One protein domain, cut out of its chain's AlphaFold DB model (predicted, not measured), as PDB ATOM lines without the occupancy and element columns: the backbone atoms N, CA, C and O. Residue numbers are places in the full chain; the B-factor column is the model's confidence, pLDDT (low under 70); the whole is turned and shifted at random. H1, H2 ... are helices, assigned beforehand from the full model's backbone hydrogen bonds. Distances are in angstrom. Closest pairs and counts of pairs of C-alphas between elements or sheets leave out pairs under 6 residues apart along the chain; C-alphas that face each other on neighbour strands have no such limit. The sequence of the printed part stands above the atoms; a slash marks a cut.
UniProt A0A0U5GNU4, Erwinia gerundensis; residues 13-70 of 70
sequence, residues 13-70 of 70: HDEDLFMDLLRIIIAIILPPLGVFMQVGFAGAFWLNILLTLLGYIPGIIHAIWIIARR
ATOM      1  N   HIS A  13      75.406 -14.771  -2.591       66.25
ATOM      2  CA  HIS A  13      74.693 -15.608  -3.562       66.25
ATOM      3  C   HIS A  13      73.552 -16.486  -3.004       66.25
ATOM      4  O   HIS A  13      72.626 -16.794  -3.750       66.25
ATOM      5  N   ASP A  14      73.603 -16.934  -1.746       71.12
ATOM      6  CA  ASP A  14      72.575 -17.815  -1.168       71.12
ATOM      7  C   ASP A  14      71.372 -17.011  -0.631       71.12
ATOM      8  O   ASP A  14      70.224 -17.456  -0.722       71.12
ATOM      9  N   GLU A  15      71.622 -15.796  -0.128       72.38
ATOM     10  CA  GLU A  15      70.579 -14.853   0.301       72.38
ATOM     11  C   GLU A  15      69.746 -14.375  -0.898       72.38
ATOM     12  O   GLU A  15      68.519 -14.302  -0.810       72.38
ATOM     13  N   ASP A  16      70.396 -14.125  -2.039       77.38
ATOM     14  CA  ASP A  16      69.746 -13.675  -3.277       77.38
ATOM     15  C   ASP A  16      68.699 -14.701  -3.763       77.38
ATOM     16  O   ASP A  16      67.548 -14.362  -4.058       77.38
ATOM     17  N   LEU A  17      69.066 -15.987  -3.739       80.19
ATOM     18  CA  LEU A  17      68.225 -17.096  -4.200       80.19
ATOM     19  C   LEU A  17      67.010 -17.311  -3.289       80.19
ATOM     20  O   LEU A  17      65.908 -17.598  -3.769       80.19
ATOM     21  N   PHE A  18      67.189 -17.167  -1.974       80.00
ATOM     22  CA  PHE A  18      66.094 -17.282  -1.014       80.00
ATOM     23  C   PHE A  18      65.102 -16.119  -1.142       80.00
ATOM     24  O   PHE A  18      63.890 -16.348  -1.117       80.00
ATOM     25  N   MET A  19      65.586 -14.887  -1.332       78.19
ATOM     26  CA  MET A  19      64.733 -13.705  -1.505       78.19
ATOM     27  C   MET A  19      63.900 -13.772  -2.791       78.19
ATOM     28  O   MET A  19      62.719 -13.412  -2.772       78.19
ATOM     29  N   ASP A  20      64.465 -14.290  -3.883       81.12
ATOM     30  CA  ASP A  20      63.738 -14.508  -5.139       81.12
ATOM     31  C   ASP A  20      62.676 -15.609  -5.012       81.12
ATOM     32  O   ASP A  20      61.530 -15.431  -5.442       81.12
ATOM     33  N   LEU A  21      63.011 -16.722  -4.353       82.62
ATOM     34  CA  LEU A  21      62.068 -17.812  -4.095       82.62
ATOM     35  C   LEU A  21      60.909 -17.349  -3.200       82.62
ATOM     36  O   LEU A  21      59.741 -17.636  -3.474       82.62
ATOM     37  N   LEU A  22      61.221 -16.590  -2.151       80.94
ATOM     38  CA  LEU A  22      60.244 -16.042  -1.217       80.94
ATOM     39  C   LEU A  22      59.329 -15.019  -1.910       80.94
ATOM     40  O   LEU A  22      58.115 -15.039  -1.698       80.94
ATOM     41  N   ARG A  23      59.865 -14.198  -2.821       72.25
ATOM     42  CA  ARG A  23      59.078 -13.306  -3.690       72.25
ATOM     43  C   ARG A  23      58.132 -14.062  -4.616       72.25
ATOM     44  O   ARG A  23      56.983 -13.651  -4.750       72.25
ATOM     45  N   ILE A  24      58.578 -15.161  -5.224       78.25
ATOM     46  CA  ILE A  24      57.743 -16.005  -6.094       78.25
ATOM     47  C   ILE A  24      56.595 -16.638  -5.300       78.25
ATOM     48  O   ILE A  24      55.444 -16.583  -5.730       78.25
ATOM     49  N   ILE A  25      56.882 -17.181  -4.115       78.56
ATOM     50  CA  ILE A  25      55.867 -17.782  -3.237       78.56
ATOM     51  C   ILE A  25      54.839 -16.728  -2.797       78.56
ATOM     52  O   ILE A  25      53.632 -16.974  -2.861       78.56
ATOM     53  N   ILE A  26      55.295 -15.531  -2.419       66.75
ATOM     54  CA  ILE A  26      54.415 -14.413  -2.054       66.75
ATOM     55  C   ILE A  26      53.615 -13.913  -3.263       66.75
ATOM     56  O   ILE A  26      52.447 -13.583  -3.101       66.75
ATOM     57  N   ALA A  27      54.179 -13.894  -4.470       62.31
ATOM     58  CA  ALA A  27      53.467 -13.484  -5.682       62.31
ATOM     59  C   ALA A  27      52.356 -14.471  -6.083       62.31
ATOM     60  O   ALA A  27      51.329 -14.057  -6.616       62.31
ATOM     61  N   ILE A  28      52.536 -15.765  -5.802       65.00
ATOM     62  CA  ILE A  28      51.532 -16.804  -6.074       65.00
ATOM     63  C   ILE A  28      50.397 -16.763  -5.040       65.00
ATOM     64  O   ILE A  28      49.233 -16.924  -5.402       65.00
ATOM     65  N   ILE A  29      50.717 -16.526  -3.762       63.50
ATOM     66  CA  ILE A  29      49.721 -16.419  -2.678       63.50
ATOM     67  C   ILE A  29      49.020 -15.049  -2.691       63.50
ATOM     68  O   ILE A  29      47.843 -14.946  -2.350       63.50
ATOM     69  N   LEU A  30      49.723 -14.000  -3.123       61.31
ATOM     70  CA  LEU A  30      49.244 -12.626  -3.240       61.31
ATOM     71  C   LEU A  30      49.458 -12.103  -4.682       61.31
ATOM     72  O   LEU A  30      50.278 -11.206  -4.915       61.31
ATOM     73  N   PRO A  31      48.652 -12.572  -5.659       58.31
ATOM     74  CA  PRO A  31      48.665 -12.036  -7.021       58.31
ATOM     75  C   PRO A  31      48.530 -10.497  -7.129       58.31
ATOM     76  O   PRO A  31      49.113  -9.927  -8.055       58.31
ATOM     77  N   PRO A  32      47.860  -9.766  -6.203       55.19
ATOM     78  CA  PRO A  32      47.769  -8.310  -6.282       55.19
ATOM     79  C   PRO A  32      49.110  -7.597  -6.056       55.19
ATOM     80  O   PRO A  32      49.316  -6.531  -6.625       55.19
ATOM     81  N   LEU A  33      50.030  -8.152  -5.254       55.94
ATOM     82  CA  LEU A  33      51.261  -7.455  -4.850       55.94
ATOM     83  C   LEU A  33      52.315  -7.424  -5.972       55.94
ATOM     84  O   LEU A  33      53.017  -6.426  -6.135       55.94
ATOM     85  N   GLY A  34      52.379  -8.486  -6.786       57.97
ATOM     86  CA  GLY A  34      53.250  -8.553  -7.967       57.97
ATOM     87  C   GLY A  34      52.812  -7.597  -9.080       57.97
ATOM     88  O   GLY A  34      53.641  -6.921  -9.682       57.97
ATOM     89  N   VAL A  35      51.498  -7.460  -9.289       52.16
ATOM     90  CA  VAL A  35      50.926  -6.493 -10.243       52.16
ATOM     91  C   VAL A  35      51.069  -5.057  -9.719       52.16
ATOM     92  O   VAL A  35      51.409  -4.153 -10.481       52.16
ATOM     93  N   PHE A  36      50.912  -4.842  -8.409       52.56
ATOM     94  CA  PHE A  36      51.048  -3.531  -7.763       52.56
ATOM     95  C   PHE A  36      52.434  -2.891  -7.960       52.56
ATOM     96  O   PHE A  36      52.527  -1.679  -8.156       52.56
ATOM     97  N   MET A  37      53.510  -3.689  -7.988       55.12
ATOM     98  CA  MET A  37      54.865  -3.182  -8.247       55.12
ATOM     99  C   MET A  37      55.133  -2.824  -9.720       55.12
ATOM    100  O   MET A  37      56.075  -2.080  -9.983       55.12
ATOM    101  N   GLN A  38      54.331  -3.321 -10.671       56.66
ATOM    102  CA  GLN A  38      54.591  -3.167 -12.110       56.66
ATOM    103  C   GLN A  38      53.680  -2.138 -12.803       56.66
ATOM    104  O   GLN A  38      54.097  -1.538 -13.791       56.66
ATOM    105  N   VAL A  39      52.473  -1.881 -12.277       55.47
ATOM    106  CA  VAL A  39      51.553  -0.840 -12.796       55.47
ATOM    107  C   VAL A  39      51.310   0.333 -11.830       55.47
ATOM    108  O   VAL A  39      50.669   1.315 -12.206       55.47
ATOM    109  N   GLY A  40      51.827   0.272 -10.599       61.28
ATOM    110  CA  GLY A  40      51.573   1.272  -9.553       61.28
ATOM    111  C   GLY A  40      50.114   1.293  -9.063       61.28
ATOM    112  O   GLY A  40      49.371   0.331  -9.236       61.28
ATOM    113  N   PHE A  41      49.675   2.419  -8.480       54.25
ATOM    114  CA  PHE A  41      48.281   2.690  -8.061       54.25
ATOM    115  C   PHE A  41      47.370   3.110  -9.237       54.25
ATOM    116  O   PHE A  41      46.319   3.723  -9.044       54.25
ATOM    117  N   ALA A  42      47.798   2.869 -10.478       58.25
ATOM    118  CA  ALA A  42      47.058   3.282 -11.660       58.25
ATOM    119  C   ALA A  42      45.881   2.329 -11.923       58.25
ATOM    120  O   ALA A  42      45.940   1.136 -11.618       58.25
ATOM    121  N   GLY A  43      44.806   2.865 -12.509       59.09
ATOM    122  CA  GLY A  43      43.466   2.264 -12.581       59.09
ATOM    123  C   GLY A  43      43.352   0.818 -13.086       59.09
ATOM    124  O   GLY A  43      42.319   0.203 -12.854       59.09
ATOM    125  N   ALA A  44      44.389   0.235 -13.693       64.12
ATOM    126  CA  ALA A  44      44.434  -1.176 -14.083       64.12
ATOM    127  C   ALA A  44      44.368  -2.160 -12.892       64.12
ATOM    128  O   ALA A  44      43.791  -3.241 -13.038       64.12
ATOM    129  N   PHE A  45      44.904  -1.793 -11.717       67.38
ATOM    130  CA  PHE A  45      44.805  -2.600 -10.488       67.38
ATOM    131  C   PHE A  45      43.363  -2.647  -9.959       67.38
ATOM    132  O   PHE A  45      42.811  -3.721  -9.721       67.38
ATOM    133  N   TRP A  46      42.720  -1.478  -9.860       68.69
ATOM    134  CA  TRP A  46      41.317  -1.359  -9.453       68.69
ATOM    135  C   TRP A  46      40.361  -1.987 -10.468       68.69
ATOM    136  O   TRP A  46      39.397  -2.638 -10.069       68.69
ATOM    137  N   LEU A  47      40.651  -1.854 -11.766       76.00
ATOM    138  CA  LEU A  47      39.885  -2.507 -12.823       76.00
ATOM    139  C   LEU A  47      39.956  -4.034 -12.690       76.00
ATOM    140  O   LEU A  47      38.921  -4.678 -12.793       76.00
ATOM    141  N   ASN A  48      41.130  -4.613 -12.407       68.06
ATOM    142  CA  ASN A  48      41.277  -6.062 -12.210       68.06
ATOM    143  C   ASN A  48      40.533  -6.577 -10.970       68.06
ATOM    144  O   ASN A  48      39.858  -7.602 -11.072       68.06
ATOM    145  N   ILE A  49      40.602  -5.866  -9.834       76.88
ATOM    146  CA  ILE A  49      39.816  -6.188  -8.625       76.88
ATOM    147  C   ILE A  49      38.310  -6.125  -8.924       76.88
ATOM    148  O   ILE A  49      37.552  -7.008  -8.525       76.88
ATOM    149  N   LEU A  50      37.871  -5.095  -9.654       78.94
ATOM    150  CA  LEU A  50      36.465  -4.920  -9.992       78.94
ATOM    151  C   LEU A  50      36.005  -6.021 -10.949       78.94
ATOM    152  O   LEU A  50      34.941  -6.584 -10.733       78.94
ATOM    153  N   LEU A  51      36.816  -6.389 -11.947       72.12
ATOM    154  CA  LEU A  51      36.503  -7.458 -12.900       72.12
ATOM    155  C   LEU A  51      36.432  -8.837 -12.232       72.12
ATOM    156  O   LEU A  51      35.556  -9.631 -12.570       72.12
ATOM    157  N   THR A  52      37.309  -9.119 -11.263       73.31
ATOM    158  CA  THR A  52      37.243 -10.370 -10.488       73.31
ATOM    159  C   THR A  52      36.001 -10.413  -9.606       73.31
ATOM    160  O   THR A  52      35.304 -11.425  -9.595       73.31
ATOM    161  N   LEU A  53      35.657  -9.314  -8.931       77.38
ATOM    162  CA  LEU A  53      34.439  -9.240  -8.120       77.38
ATOM    163  C   LEU A  53      33.165  -9.328  -8.982       77.38
ATOM    164  O   LEU A  53      32.218 -10.033  -8.632       77.38
ATOM    165  N   LEU A  54      33.166  -8.670 -10.147       76.50
ATOM    166  CA  LEU A  54      32.044  -8.649 -11.085       76.50
ATOM    167  C   LEU A  54      31.868  -9.972 -11.837       76.50
ATOM    168  O   LEU A  54      30.759 -10.248 -12.266       76.50
ATOM    169  N   GLY A  55      32.917 -10.782 -12.010       76.56
ATOM    170  CA  GLY A  55      32.826 -12.141 -12.565       76.56
ATOM    171  C   GLY A  55      32.468 -13.201 -11.516       76.56
ATOM    172  O   GLY A  55      31.853 -14.219 -11.833       76.56
ATOM    173  N   TYR A  56      32.789 -12.942 -10.247       80.38
ATOM    174  CA  TYR A  56      32.508 -13.846  -9.134       80.38
ATOM    175  C   TYR A  56      31.020 -13.882  -8.761       80.38
ATOM    176  O   TYR A  56      30.432 -14.957  -8.641       80.38
ATOM    177  N   ILE A  57      30.386 -12.710  -8.651       84.12
ATOM    178  CA  ILE A  57      28.950 -12.567  -8.361       84.12
ATOM    179  C   ILE A  57      28.065 -13.349  -9.363       84.12
ATOM    180  O   ILE A  57      27.264 -14.175  -8.917       84.12
ATOM    181  N   PRO A  58      28.184 -13.175 -10.698       83.19
ATOM    182  CA  PRO A  58      27.386 -13.924 -11.663       83.19
ATOM    183  C   PRO A  58      27.729 -15.415 -11.656       83.19
ATOM    184  O   PRO A  58      26.832 -16.222 -11.881       83.19
ATOM    185  N   GLY A  59      28.973 -15.798 -11.342       82.31
ATOM    186  CA  GLY A  59      29.362 -17.198 -11.159       82.31
ATOM    187  C   GLY A  59      28.613 -17.871 -10.006       82.31
ATOM    188  O   GLY A  59      28.072 -18.964 -10.179       82.31
ATOM    189  N   ILE A  60      28.500 -17.194  -8.859       88.00
ATOM    190  CA  ILE A  60      27.712 -17.679  -7.715       88.00
ATOM    191  C   ILE A  60      26.225 -17.749  -8.063       88.00
ATOM    192  O   ILE A  60      25.591 -18.776  -7.819       88.00
ATOM    193  N   ILE A  61      25.664 -16.694  -8.658       90.94
ATOM    194  CA  ILE A  61      24.245 -16.673  -9.045       90.94
ATOM    195  C   ILE A  61      23.944 -17.809 -10.033       90.94
ATOM    196  O   ILE A  61      22.944 -18.511  -9.880       90.94
ATOM    197  N   HIS A  62      24.824 -18.041 -11.010       85.00
ATOM    198  CA  HIS A  62      24.687 -19.126 -11.979       85.00
ATOM    199  C   HIS A  62      24.742 -20.509 -11.316       85.00
ATOM    200  O   HIS A  62      23.924 -21.377 -11.632       85.00
ATOM    201  N   ALA A  63      25.663 -20.714 -10.370       87.25
ATOM    202  CA  ALA A  63      25.769 -21.963  -9.620       87.25
ATOM    203  C   ALA A  63      24.511 -22.233  -8.779       87.25
ATOM    204  O   ALA A  63      23.962 -23.334  -8.826       87.25
ATOM    205  N   ILE A  64      24.006 -21.216  -8.070       92.25
ATOM    206  CA  ILE A  64      22.769 -21.318  -7.283       92.25
ATOM    207  C   ILE A  64      21.575 -21.613  -8.195       92.25
ATOM    208  O   ILE A  64      20.767 -22.475  -7.868       92.25
ATOM    209  N   TRP A  65      21.472 -20.963  -9.356       92.44
ATOM    210  CA  TRP A  65      20.395 -21.206 -10.320       92.44
ATOM    211  C   TRP A  65      20.388 -22.642 -10.863       92.44
ATOM    212  O   TRP A  65      19.330 -23.259 -10.972       92.44
ATOM    213  N   ILE A  66      21.562 -23.196 -11.187       90.88
ATOM    214  CA  ILE A  66      21.713 -24.602 -11.598       90.88
ATOM    215  C   ILE A  66      21.228 -25.556 -10.503       90.88
ATOM    216  O   ILE A  66      20.550 -26.536 -10.809       90.88
ATOM    217  N   ILE A  67      21.572 -25.274  -9.245       87.69
ATOM    218  CA  ILE A  67      21.224 -26.123  -8.099       87.69
ATOM    219  C   ILE A  67      19.737 -26.005  -7.765       87.69
ATOM    220  O   ILE A  67      19.089 -27.020  -7.569       87.69
ATOM    221  N   ALA A  68      19.189 -24.790  -7.739       84.88
ATOM    222  CA  ALA A  68      17.785 -24.539  -7.415       84.88
ATOM    223  C   ALA A  68      16.812 -25.015  -8.503       84.88
ATOM    224  O   ALA A  68      15.622 -25.165  -8.240       84.88
ATOM    225  N   ARG A  69      17.297 -25.201  -9.738       77.88
ATOM    226  CA  ARG A  69      16.508 -25.722 -10.861       77.88
ATOM    227  C   ARG A  69      16.648 -27.240 -11.046       77.88
ATOM    228  O   ARG A  69      16.060 -27.777 -11.984       77.88
ATOM    229  N   ARG A  70      17.421 -27.917 -10.191       53.59
ATOM    230  CA  ARG A  70      17.288 -29.363  -9.959       53.59
ATOM    231  C   ARG A  70      16.236 -29.613  -8.891       53.59
ATOM    232  O   ARG A  70      15.551 -30.645  -9.034       53.59
TER     233      ARG A  70
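This is residues 13 to 70 of the 70 residues of a protein of Erwinia gerundensis (UniProt A0A0U5GNU4). The long helix H3 and the shorter H1 reach out toward opposite ends of a flat, open zigzag, with the short H2 at the bend between them. Residues 13 to 22 and 50 to 70 stick out. The printed part has 58 residues with three named helices, H1, H2, H3 in chain order, and no named strand: all helix. It is extended, with a radius of gyration of the C-alphas of 17.8 A and spans of 59 by 28 by 7 A.

H3, residues 44 to 68, touches H2, residues 31 to 39, with residue 45 alone; the closest C-alphas, of Phe 36 and Phe 45, are 6.9 A apart. This helical hairpin runs opposite ways at a shallow tilt of 31 degrees. H1, residues 13 to 29, is close to H2 but not clearly touching, the closest C-alphas, of Ala 27 and Gly 34, being 5.4 A apart; at 71 degrees they are only just about perpendicular. H1 and H3 are apart. O i to N i+4 pairs within hydrogen-bond range number 20 of 21 in H3, 3 of 5 in H2 and 12 of 13 in H1.

H3 runs 36.1 A to C-alpha 68 at (17.785, -24.539, -7.415). H1 runs 25.0 A from C-alpha 13 at (74.693, -15.608, -3.562).

The C-alphas farthest apart, of His 13 and Arg 69, are 59.5 A apart. The printed part has no cut, and both links are tight. Confidence is under 70 at residues 13, 26 to 46, 48 and 70.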